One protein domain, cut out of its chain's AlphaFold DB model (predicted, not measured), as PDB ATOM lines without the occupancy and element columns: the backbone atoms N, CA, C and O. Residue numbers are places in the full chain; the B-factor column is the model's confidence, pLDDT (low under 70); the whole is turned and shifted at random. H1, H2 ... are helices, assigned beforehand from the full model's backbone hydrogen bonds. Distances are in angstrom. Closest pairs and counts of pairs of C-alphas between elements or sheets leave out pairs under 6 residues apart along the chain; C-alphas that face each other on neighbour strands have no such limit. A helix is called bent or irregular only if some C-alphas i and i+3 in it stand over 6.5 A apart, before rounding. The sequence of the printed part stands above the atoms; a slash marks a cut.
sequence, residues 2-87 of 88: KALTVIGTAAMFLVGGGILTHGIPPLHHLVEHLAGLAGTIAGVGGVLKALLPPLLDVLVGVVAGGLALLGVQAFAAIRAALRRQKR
ATOM      1  N   LYS A   2     127.467 274.905 290.207       89.31
ATOM      2  CA  LYS A   2     128.236 275.465 291.347       89.31
ATOM      3  C   LYS A   2     127.648 276.745 291.970       89.31
ATOM      4  O   LYS A   2     127.623 276.865 293.186       89.31
ATOM      5  N   ALA A   3     127.142 277.669 291.148       93.88
ATOM      6  CA  ALA A   3     126.560 278.923 291.636       93.88
ATOM      7  C   ALA A   3     125.342 278.693 292.549       93.88
ATOM      8  O   ALA A   3     125.249 279.293 293.613       93.88
ATOM      9  N   LEU A   4     124.454 277.765 292.176       94.31
ATOM     10  CA  LEU A   4     123.268 277.423 292.967       94.31
ATOM     11  C   LEU A   4     123.640 276.797 294.313       94.31
ATOM     12  O   LEU A   4     122.990 277.082 295.310       94.31
ATOM     13  N   THR A   5     124.705 275.991 294.361       95.25
ATOM     14  CA  THR A   5     125.207 275.422 295.618       95.25
ATOM     15  C   THR A   5     125.696 276.516 296.561       95.25
ATOM     16  O   THR A   5     125.298 276.525 297.719       95.25
ATOM     17  N   VAL A   6     126.499 277.468 296.070       94.69
ATOM     18  CA  VAL A   6     127.015 278.572 296.898       94.69
ATOM     19  C   VAL A   6     125.880 279.464 297.400       94.69
ATOM     20  O   VAL A   6     125.837 279.784 298.585       94.69
ATOM     21  N   ILE A   7     124.933 279.814 296.526       94.94
ATOM     22  CA  ILE A   7     123.750 280.600 296.904       94.94
ATOM     23  C   ILE A   7     122.914 279.843 297.942       94.94
ATOM     24  O   ILE A   7     122.511 280.428 298.943       94.94
ATOM     25  N   GLY A   8     122.702 278.539 297.748       95.19
ATOM     26  CA  GLY A   8     121.988 277.694 298.701       95.19
ATOM     27  C   GLY A   8     122.672 277.649 300.066       95.19
ATOM     28  O   GLY A   8     122.011 277.802 301.089       95.19
ATOM     29  N   THR A   9     124.001 277.517 300.105       94.31
ATOM     30  CA  THR A   9     124.767 277.556 301.358       94.31
ATOM     31  C   THR A   9     124.657 278.918 302.043       94.31
ATOM     32  O   THR A   9     124.392 278.970 303.243       94.31
ATOM     33  N   ALA A  10     124.796 280.015 301.294       94.06
ATOM     34  CA  ALA A  10     124.619 281.362 301.832       94.06
ATOM     35  C   ALA A  10     123.204 281.563 302.399       94.06
ATOM     36  O   ALA A  10     123.056 282.109 303.489       94.06
ATOM     37  N   ALA A  11     122.175 281.055 301.713       95.38
ATOM     38  CA  ALA A  11     120.795 281.111 302.177       95.38
ATOM     39  C   ALA A  11     120.578 280.314 303.475       95.38
ATOM     40  O   ALA A  11     119.898 280.799 304.373       95.38
ATOM     41  N   MET A  12     121.183 279.129 303.621       96.25
ATOM     42  CA  MET A  12     121.093 278.362 304.874       96.25
ATOM     43  C   MET A  12     121.717 279.116 306.057       96.25
ATOM     44  O   MET A  12     121.139 279.126 307.144       96.25
ATOM     45  N   PHE A  13     122.854 279.790 305.849       96.25
ATOM     46  CA  PHE A  13     123.467 280.629 306.884       96.25
ATOM     47  C   PHE A  13     122.667 281.897 307.175       96.25
ATOM     48  O   PHE A  13     122.538 282.252 308.341       96.25
ATOM     49  N   LEU A  14     122.092 282.540 306.154       95.69
ATOM     50  CA  LEU A  14     121.189 283.679 306.324       95.69
ATOM     51  C   LEU A  14     119.995 283.302 307.207       95.69
ATOM     52  O   LEU A  14     119.708 283.985 308.184       95.69
ATOM     53  N   VAL A  15     119.330 282.186 306.893       95.62
ATOM     54  CA  VAL A  15     118.153 281.716 307.637       95.62
ATOM     55  C   VAL A  15     118.533 281.341 309.069       95.62
ATOM     56  O   VAL A  15     117.893 281.807 310.005       95.62
ATOM     57  N   GLY A  16     119.591 280.548 309.266       94.62
ATOM     58  CA  GLY A  16     120.040 280.171 310.610       94.62
ATOM     59  C   GLY A  16     120.506 281.370 311.443       94.62
ATOM     60  O   GLY A  16     120.165 281.479 312.618       94.62
ATOM     61  N   GLY A  17     121.237 282.294 310.825       94.44
ATOM     62  CA  GLY A  17     121.688 283.531 311.448       94.44
ATOM     63  C   GLY A  17     120.540 284.432 311.884       94.44
ATOM     64  O   GLY A  17     120.539 284.867 313.030       94.44
ATOM     65  N   GLY A  18     119.522 284.606 311.035       93.50
ATOM     66  CA  GLY A  18     118.313 285.362 311.369       93.50
ATOM     67  C   GLY A  18     117.558 284.787 312.572       93.50
ATOM     68  O   GLY A  18     117.083 285.538 313.422       93.50
ATOM     69  N   ILE A  19     117.503 283.456 312.705       94.62
ATOM     70  CA  ILE A  19     116.925 282.802 313.892       94.62
ATOM     71  C   ILE A  19     117.722 283.152 315.158       94.62
ATOM     72  O   ILE A  19     117.128 283.442 316.198       94.62
ATOM     73  N   LEU A  20     119.056 283.150 315.087       93.44
ATOM     74  CA  LEU A  20     119.910 283.474 316.234       93.44
ATOM     75  C   LEU A  20     119.835 284.952 316.618       93.44
ATOM     76  O   LEU A  20     119.739 285.261 317.805       93.44
ATOM     77  N   THR A  21     119.881 285.861 315.645       93.25
ATOM     78  CA  THR A  21     119.845 287.302 315.913       93.25
ATOM     79  C   THR A  21     118.516 287.732 316.516       93.25
ATOM     80  O   THR A  21     118.525 288.537 317.438       93.25
ATOM     81  N   HIS A  22     117.390 287.151 316.087       89.75
ATOM     82  CA  HIS A  22     116.078 287.421 316.689       89.75
ATOM     83  C   HIS A  22     115.883 286.719 318.040       89.75
ATOM     84  O   HIS A  22     115.197 287.243 318.913       89.75
ATOM     85  N   GLY A  23     116.481 285.540 318.233       91.06
ATOM     86  CA  GLY A  23     116.385 284.789 319.487       91.06
ATOM     87  C   GLY A  23     117.267 285.327 320.620       91.06
ATOM     88  O   GLY A  23     117.035 284.993 321.781       91.06
ATOM     89  N   ILE A  24     118.282 286.143 320.306       92.12
ATOM     90  CA  ILE A  24     119.271 286.654 321.263       92.12
ATOM     91  C   ILE A  24     119.165 288.191 321.317       92.12
ATOM     92  O   ILE A  24     119.718 288.865 320.445       92.12
ATOM     93  N   PRO A  25     118.524 288.775 322.353       88.75
ATOM     94  CA  PRO A  25     118.235 290.213 322.400       88.75
ATOM     95  C   PRO A  25     119.459 291.132 322.209       88.75
ATOM     96  O   PRO A  25     119.356 292.103 321.461       88.75
ATOM     97  N   PRO A  26     120.645 290.834 322.784       90.25
ATOM     98  CA  PRO A  26     121.843 291.632 322.517       90.25
ATOM     99  C   PRO A  26     122.266 291.662 321.040       90.25
ATOM    100  O   PRO A  26     122.731 292.696 320.566       90.25
ATOM    101  N   LEU A  27     122.107 290.552 320.305       87.12
ATOM    102  CA  LEU A  27     122.440 290.493 318.878       87.12
ATOM    103  C   LEU A  27     121.438 291.294 318.051       87.12
ATOM    104  O   LEU A  27     121.849 292.033 317.159       87.12
ATOM    105  N   HIS A  28     120.150 291.192 318.382       85.31
ATOM    106  CA  HIS A  28     119.102 291.962 317.723       85.31
ATOM    107  C   HIS A  28     119.369 293.469 317.814       85.31
ATOM    108  O   HIS A  28     119.430 294.151 316.793       85.31
ATOM    109  N   HIS A  29     119.643 293.974 319.020       88.31
ATOM    110  CA  HIS A  29     119.925 295.395 319.227       88.31
ATOM    111  C   HIS A  29     121.203 295.864 318.527       88.31
ATOM    112  O   HIS A  29     121.253 296.995 318.049       88.31
ATOM    113  N   LEU A  30     122.228 295.011 318.428       88.12
ATOM    114  CA  LEU A  30     123.441 295.337 317.678       88.12
ATOM    115  C   LEU A  30     123.134 295.512 316.183       88.12
ATOM    116  O   LEU A  30     123.575 296.485 315.569       88.12
ATOM    117  N   VAL A  31     122.351 294.594 315.609       86.94
ATOM    118  CA  VAL A  31     121.932 294.648 314.201       86.94
ATOM    119  C   VAL A  31     121.057 295.875 313.941       86.94
ATOM    120  O   VAL A  31     121.307 296.605 312.982       86.94
ATOM    121  N   GLU A  32     120.088 296.157 314.814       85.19
ATOM    122  CA  GLU A  32     119.234 297.346 314.717       85.19
ATOM    123  C   GLU A  32     120.029 298.649 314.834       85.19
ATOM    124  O   GLU A  32     119.791 299.585 314.067       85.19
ATOM    125  N   HIS A  33     120.999 298.717 315.751       88.06
ATOM    126  CA  HIS A  33     121.839 299.900 315.929       88.06
ATOM    127  C   HIS A  33     122.677 300.177 314.676       88.06
ATOM    128  O   HIS A  33     122.686 301.298 314.166       88.06
ATOM    129  N   LEU A  34     123.318 299.142 314.124       85.06
ATOM    130  CA  LEU A  34     124.096 299.254 312.887       85.06
ATOM    131  C   LEU A  34     123.214 299.620 311.686       85.06
ATOM    132  O   LEU A  34     123.593 300.474 310.882       85.06
ATOM    133  N   ALA A  35     122.018 299.038 311.579       85.31
ATOM    134  CA  ALA A  35     121.059 299.375 310.528       85.31
ATOM    135  C   ALA A  35     120.519 300.811 310.669       85.31
ATOM    136  O   ALA A  35     120.294 301.491 309.665       85.31
ATOM    137  N   GLY A  36     120.345 301.295 311.902       82.88
ATOM    138  CA  GLY A  36     119.973 302.674 312.210       82.88
ATOM    139  C   GLY A  36     121.032 303.677 311.755       82.88
ATOM    140  O   GLY A  36     120.693 304.639 311.067       82.88
ATOM    141  N   LEU A  37     122.308 303.408 312.050       84.31
ATOM    142  CA  LEU A  37     123.445 304.222 311.596       84.31
ATOM    143  C   LEU A  37     123.607 304.198 310.068       84.31
ATOM    144  O   LEU A  37     123.889 305.219 309.449       84.31
ATOM    145  N   ALA A  38     123.390 303.048 309.430       80.75
ATOM    146  CA  ALA A  38     123.408 302.941 307.971       80.75
ATOM    147  C   ALA A  38     122.253 303.715 307.307       80.75
ATOM    148  O   ALA A  38     122.407 304.257 306.210       80.75
ATOM    149  N   GLY A  39     121.108 303.802 307.987       79.75
ATOM    150  CA  GLY A  39     119.924 304.521 307.525       79.75
ATOM    151  C   GLY A  39     120.093 306.039 307.422       79.75
ATOM    152  O   GLY A  39     119.338 306.669 306.682       79.75
ATOM    153  N   THR A  40     121.076 306.634 308.103       82.25
ATOM    154  CA  THR A  40     121.294 308.093 308.094       82.25
ATOM    155  C   THR A  40     122.111 308.590 306.897       82.25
ATOM    156  O   THR A  40     122.312 309.794 306.751       82.25
ATOM    157  N   ILE A  41     122.591 307.695 306.028       83.00
ATOM    158  CA  ILE A  41     123.373 308.063 304.842       83.00
ATOM    159  C   ILE A  41     122.443 308.646 303.769       83.00
ATOM    160  O   ILE A  41     121.560 307.963 303.243       83.00
ATOM    161  N   ALA A  42     122.661 309.914 303.413       71.62
ATOM    162  CA  ALA A  42     121.877 310.605 302.396       71.62
ATOM    163  C   ALA A  42     121.975 309.899 301.028       71.62
ATOM    164  O   ALA A  42     123.056 309.538 300.571       71.62
ATOM    165  N   GLY A  43     120.826 309.684 300.380       78.50
ATOM    166  CA  GLY A  43     120.719 309.083 299.044       78.50
ATOM    167  C   GLY A  43     120.654 307.549 299.000       78.50
ATOM    168  O   GLY A  43     120.026 307.018 298.090       78.50
ATOM    169  N   VAL A  44     121.229 306.827 299.975       83.12
ATOM    170  CA  VAL A  44     121.291 305.340 299.954       83.12
ATOM    171  C   VAL A  44     120.785 304.683 301.250       83.12
ATOM    172  O   VAL A  44     120.545 303.476 301.278       83.12
ATOM    173  N   GLY A  45     120.543 305.450 302.318       82.19
ATOM    174  CA  GLY A  45     120.220 304.924 303.650       82.19
ATOM    175  C   GLY A  45     119.021 303.971 303.708       82.19
ATOM    176  O   GLY A  45     119.064 302.984 304.436       82.19
ATOM    177  N   GLY A  46     117.981 304.186 302.894       82.44
ATOM    178  CA  GLY A  46     116.826 303.277 302.833       82.44
ATOM    179  C   GLY A  46     117.178 301.876 302.315       82.44
ATOM    180  O   GLY A  46     116.755 300.875 302.891       82.44
ATOM    181  N   VAL A  47     118.008 301.799 301.271       86.62
ATOM    182  CA  VAL A  47     118.489 300.529 300.701       86.62
ATOM    183  C   VAL A  47     119.474 299.858 301.654       86.62
ATOM    184  O   VAL A  47     119.394 298.654 301.892       86.62
ATOM    185  N   LEU A  48     120.367 300.647 302.253       84.88
ATOM    186  CA  LEU A  48     121.351 300.149 303.208       84.88
ATOM    187  C   LEU A  48     120.675 299.565 304.451       84.88
ATOM    188  O   LEU A  48     121.009 298.458 304.855       84.88
ATOM    189  N   LYS A  49     119.656 300.237 304.992       85.19
ATOM    190  CA  LYS A  49     118.865 299.738 306.123       85.19
ATOM    191  C   LYS A  49     118.145 298.419 305.817       85.19
ATOM    192  O   LYS A  49     117.959 297.622 306.728       85.19
ATOM    193  N   ALA A  50     117.759 298.170 304.564       86.56
ATOM    194  CA  ALA A  50     117.126 296.915 304.156       86.56
ATOM    195  C   ALA A  50     118.135 295.773 303.931       86.56
ATOM    196  O   ALA A  50     117.828 294.616 304.207       86.56
ATOM    197  N   LEU A  51     119.337 296.085 303.436       89.56
ATOM    198  CA  LEU A  51     120.365 295.089 303.109       89.56
ATOM    199  C   LEU A  51     121.289 294.745 304.278       89.56
ATOM    200  O   LEU A  51     121.801 293.630 304.327       89.56
ATOM    201  N   LEU A  52     121.522 295.675 305.207       89.94
ATOM    202  CA  LEU A  52     122.460 295.458 306.309       89.94
ATOM    203  C   LEU A  52     122.019 294.336 307.261       89.94
ATOM    204  O   LEU A  52     122.864 293.496 307.573       89.94
ATOM    205  N   PRO A  53     120.740 294.260 307.692       90.50
ATOM    206  CA  PRO A  53     120.287 293.194 308.581       90.50
ATOM    207  C   PRO A  53     120.527 291.778 308.029       90.50
ATOM    208  O   PRO A  53     121.243 291.027 308.688       90.50
ATOM    209  N   PRO A  54     120.078 291.406 306.808       92.00
ATOM    210  CA  PRO A  54     120.324 290.062 306.286       92.00
ATOM    211  C   PRO A  54     121.815 289.763 306.063       92.00
ATOM    212  O   PRO A  54     122.231 288.608 306.150       92.00
ATOM    213  N   LEU A  55     122.642 290.780 305.794       92.38
ATOM    214  CA  LEU A  55     124.094 290.606 305.676       92.38
ATOM    215  C   LEU A  55     124.738 290.265 307.026       92.38
ATOM    216  O   LEU A  55     125.601 289.388 307.101       92.38
ATOM    217  N   LEU A  56     124.309 290.950 308.088       92.75
ATOM    218  CA  LEU A  56     124.747 290.673 309.453       92.75
ATOM    219  C   LEU A  56     124.235 289.312 309.929       92.75
ATOM    220  O   LEU A  56     125.003 288.569 310.537       92.75
ATOM    221  N   ASP A  57     123.002 288.942 309.580       93.56
ATOM    222  CA  ASP A  57     122.447 287.618 309.859       93.56
ATOM    223  C   ASP A  57     123.302 286.519 309.220       93.56
ATOM    224  O   ASP A  57     123.709 285.590 309.912       93.56
ATOM    225  N   VAL A  58     123.678 286.642 307.940       95.19
ATOM    226  CA  VAL A  58     124.614 285.696 307.297       95.19
ATOM    227  C   VAL A  58     125.915 285.585 308.085       95.19
ATOM    228  O   VAL A  58     126.392 284.476 308.325       95.19
ATOM    229  N   LEU A  59     126.489 286.717 308.503       94.62
ATOM    230  CA  LEU A  59     127.746 286.745 309.246       94.62
ATOM    231  C   LEU A  59     127.623 286.001 310.586       94.62
ATOM    232  O   LEU A  59     128.454 285.147 310.904       94.62
ATOM    233  N   VAL A  60     126.557 286.282 311.339       94.44
ATOM    234  CA  VAL A  60     126.236 285.605 312.604       94.44
ATOM    235  C   VAL A  60     126.015 284.113 312.371       94.44
ATOM    236  O   VAL A  60     126.573 283.293 313.099       94.44
ATOM    237  N   GLY A  61     125.263 283.748 311.332       95.25
ATOM    238  CA  GLY A  61     124.998 282.364 310.959       95.25
ATOM    239  C   GLY A  61     126.274 281.588 310.636       95.25
ATOM    240  O   GLY A  61     126.443 280.465 311.114       95.25
ATOM    241  N   VAL A  62     127.202 282.180 309.878       96.31
ATOM    242  CA  VAL A  62     128.499 281.563 309.550       96.31
ATOM    243  C   VAL A  62     129.342 281.347 310.806       96.31
ATOM    244  O   VAL A  62     129.867 280.249 311.006       96.31
ATOM    245  N   VAL A  63     129.446 282.357 311.675       96.19
ATOM    246  CA  VAL A  63     130.208 282.252 312.931       96.19
ATOM    247  C   VAL A  63     129.601 281.188 313.844       96.19
ATOM    248  O   VAL A  63     130.311 280.295 314.309       96.19
ATOM    249  N   ALA A  64     128.288 281.229 314.058       95.25
ATOM    250  CA  ALA A  64     127.586 280.270 314.903       95.25
ATOM    251  C   ALA A  64     127.668 278.840 314.353       95.25
ATOM    252  O   ALA A  64     127.943 277.906 315.106       95.25
ATOM    253  N   GLY A  65     127.491 278.663 313.043       94.31
ATOM    254  CA  GLY A  65     127.640 277.367 312.387       94.31
ATOM    255  C   GLY A  65     129.062 276.817 312.509       94.31
ATOM    256  O   GLY A  65     129.237 275.642 312.828       94.31
ATOM    257  N   GLY A  66     130.081 277.666 312.347       95.94
ATOM    258  CA  GLY A  66     131.479 277.297 312.576       95.94
ATOM    259  C   GLY A  66     131.738 276.839 314.013       95.94
ATOM    260  O   GLY A  66     132.323 275.777 314.228       95.94
ATOM    261  N   LEU A  67     131.241 277.587 315.001       96.56
ATOM    262  CA  LEU A  67     131.350 277.220 316.417       96.56
ATOM    263  C   LEU A  67     130.629 275.903 316.733       96.56
ATOM    264  O   LEU A  67     131.182 275.053 317.433       96.56
ATOM    265  N   ALA A  68     129.430 275.698 316.185       95.44
ATOM    266  CA  ALA A  68     128.683 274.456 316.353       95.44
ATOM    267  C   ALA A  68     129.451 273.257 315.777       95.44
ATOM    268  O   ALA A  68     129.583 272.230 316.447       95.44
ATOM    269  N   LEU A  69     130.019 273.395 314.575       95.12
ATOM    270  CA  LEU A  69     130.846 272.355 313.958       95.12
ATOM    271  C   LEU A  69     132.076 272.026 314.809       95.12
ATOM    272  O   LEU A  69     132.353 270.848 315.038       95.12
ATOM    273  N   LEU A  70     132.781 273.037 315.324       97.06
ATOM    274  CA  LEU A  70     133.917 272.832 316.227       97.06
ATOM    275  C   LEU A  70     133.504 272.087 317.504       97.06
ATOM    276  O   LEU A  70     134.184 271.140 317.904       97.06
ATOM    277  N   GLY A  71     132.371 272.454 318.106       97.38
ATOM    278  CA  GLY A  71     131.831 271.773 319.284       97.38
ATOM    279  C   GLY A  71     131.492 270.303 319.018       97.38
ATOM    280  O   GLY A  71     131.885 269.424 319.789       97.38
ATOM    281  N   VAL A  72     130.827 270.013 317.895       97.00
ATOM    282  CA  VAL A  72     130.486 268.637 317.492       97.00
ATOM    283  C   VAL A  72     131.744 267.811 317.218       97.00
ATOM    284  O   VAL A  72     131.826 266.665 317.660       97.00
ATOM    285  N   GLN A  73     132.742 268.388 316.548       96.69
ATOM    286  CA  GLN A  73     134.022 267.731 316.268       96.69
ATOM    287  C   GLN A  73     134.777 267.400 317.562       96.69
ATOM    288  O   GLN A  73     135.227 266.265 317.741       96.69
ATOM    289  N   ALA A  74     134.867 268.354 318.494       96.38
ATOM    290  CA  ALA A  74     135.496 268.141 319.795       96.38
ATOM    291  C   ALA A  74     134.776 267.043 320.595       96.38
ATOM    292  O   ALA A  74     135.412 266.116 321.102       96.38
ATOM    293  N   PHE A  75     133.443 267.089 320.646       97.12
ATOM    294  CA  PHE A  75     132.641 266.066 321.313       97.12
ATOM    295  C   PHE A  75     132.835 264.675 320.691       97.12
ATOM    296  O   PHE A  75     133.035 263.688 321.406       97.12
ATOM    297  N   ALA A  76     132.812 264.585 319.359       95.94
ATOM    298  CA  ALA A  76     133.038 263.337 318.639       95.94
ATOM    299  C   ALA A  76     134.436 262.764 318.923       95.94
ATOM    300  O   ALA A  76     134.560 261.561 319.178       95.94
ATOM    301  N   ALA A  77     135.466 263.615 318.954       94.75
ATOM    302  CA  ALA A  77     136.835 263.225 319.277       94.75
ATOM    303  C   ALA A  77     136.958 262.674 320.709       94.75
ATOM    304  O   ALA A  77     137.503 261.583 320.903       94.75
ATOM    305  N   ILE A  78     136.381 263.364 321.701       96.00
ATOM    306  CA  ILE A  78     136.372 262.922 323.106       96.00
ATOM    307  C   ILE A  78     135.663 261.568 323.236       96.00
ATOM    308  O   ILE A  78     136.193 260.627 323.831       96.00
ATOM    309  N   ARG A  79     134.483 261.420 322.620       96.19
ATOM    310  CA  ARG A  79     133.718 260.167 322.657       96.19
ATOM    311  C   ARG A  79     134.478 259.006 322.010       96.19
ATOM    312  O   ARG A  79     134.407 257.877 322.504       96.19
ATOM    313  N   ALA A  80     135.188 259.259 320.910       93.81
ATOM    314  CA  ALA A  80     136.007 258.255 320.238       93.81
ATOM    315  C   ALA A  80     137.194 257.811 321.109       93.81
ATOM    316  O   ALA A  80     137.448 256.608 321.210       93.81
ATOM    317  N   ALA A  81     137.869 258.750 321.780       92.69
ATOM    318  CA  ALA A  81     138.964 258.453 322.704       92.69
ATOM    319  C   ALA A  81     138.501 257.570 323.878       92.69
ATOM    320  O   ALA A  81     139.086 256.513 324.122       92.69
ATOM    321  N   LEU A  82     137.378 257.921 324.517       94.19
ATOM    322  CA  LEU A  82     136.797 257.143 325.620       94.19
ATOM    323  C   LEU A  82     136.409 255.714 325.203       94.19
ATOM    324  O   LEU A  82     136.581 254.763 325.964       94.19
ATOM    325  N   ARG A  83     135.901 255.531 323.977       92.94
ATOM    326  CA  ARG A  83     135.559 254.196 323.453       92.94
ATOM    327  C   ARG A  83     136.783 253.328 323.165       92.94
ATOM    328  O   ARG A  83     136.682 252.112 323.308       92.94
ATOM    329  N   ARG A  84     137.908 253.919 322.749       83.62
ATOM    330  CA  ARG A  84     139.161 253.182 322.505       83.62
ATOM    331  C   ARG A  84     139.763 252.659 323.805       83.62
ATOM    332  O   ARG A  84     140.155 251.501 323.842       83.62
ATOM    333  N   GLN A  85     139.738 253.464 324.867       78.38
ATOM    334  CA  GLN A  85     140.241 253.062 326.184       78.38
ATOM    335  C   GLN A  85     139.477 251.872 326.778       78.38
ATOM    336  O   GLN A  85     140.058 251.069 327.485       78.38
ATOM    337  N   LYS A  86     138.180 251.736 326.482       70.00
ATOM    338  CA  LYS A  86     137.346 250.637 326.999       70.00
ATOM    339  C   LYS A  86     137.478 249.321 326.211       70.00
ATOM    340  O   LYS A  86     136.867 248.328 326.592       70.00
ATOM    341  N   ARG A  87     138.162 249.344 325.061       66.62
ATOM    342  CA  ARG A  87     138.388 248.182 324.180       66.62
ATOM    343  C   ARG A  87     139.784 247.573 324.332       66.62
ATOM    344  O   ARG A  87     139.999 246.497 323.779       66.62
TER     345      ARG A  87
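This is residues 2 to 87 of the 88 residues of the protein "Inner membrane protein YedI" of Candidatus Accumulibacter sp. BA-91 (UniProt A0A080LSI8). One long helix, H3, makes the longest axis; H1 crosses it about at right angles near its middle, and H2 folds back along its first part. Residues 2 to 8 of H1 and residues 66 to 87 stick out as two arms. The 86 printed residues hold three named helices, H1, H2, H3, and no named strand: all helix, only just extended, close to loose, radius of gyration of the C-alphas 18.4 A, spans 68 by 35 by 15 A.

H3, residues 45 to 85, is 60.0 A long and ends at C-alpha 85 (140.241, 253.062, 326.184). H1, residues 2 to 23, is 31.9 A long and begins at C-alpha 2 (128.236, 275.465, 291.347). H2, residues 25 to 39, is 20.7 A long.

H3 has a kink of 27 degrees near residue 52 and is only just irregular: C-alphas 50 and 53 are 6.6 A apart. With residues 54 to 65 alone it touches H1, about perpendicular at 88 degrees; the closest C-alphas, of Gly 17 and Gly 61, are 3.5 A apart. With residues 45 to 56 alone it touches H2, a helical hairpin at a shallow tilt of 32 degrees, opposite ways; the closest C-alphas, of Gly 39 and Gly 45, are 3.9 A apart. H1 and H2 touch only at the corner, closest at the C-alphas of Thr 21 and His 28, 5.1 A. Every O i to N i+4 pair is within hydrogen-bond range in H1 and H2, and 35 of 37 in H3.

The C-alphas farthest apart, of Gly 43 and Arg 87, are 68.2 A apart. The printed part has no cut, and both links are tight. Mean pLDDT of the printed part is 90.4; residue 87 is under 70.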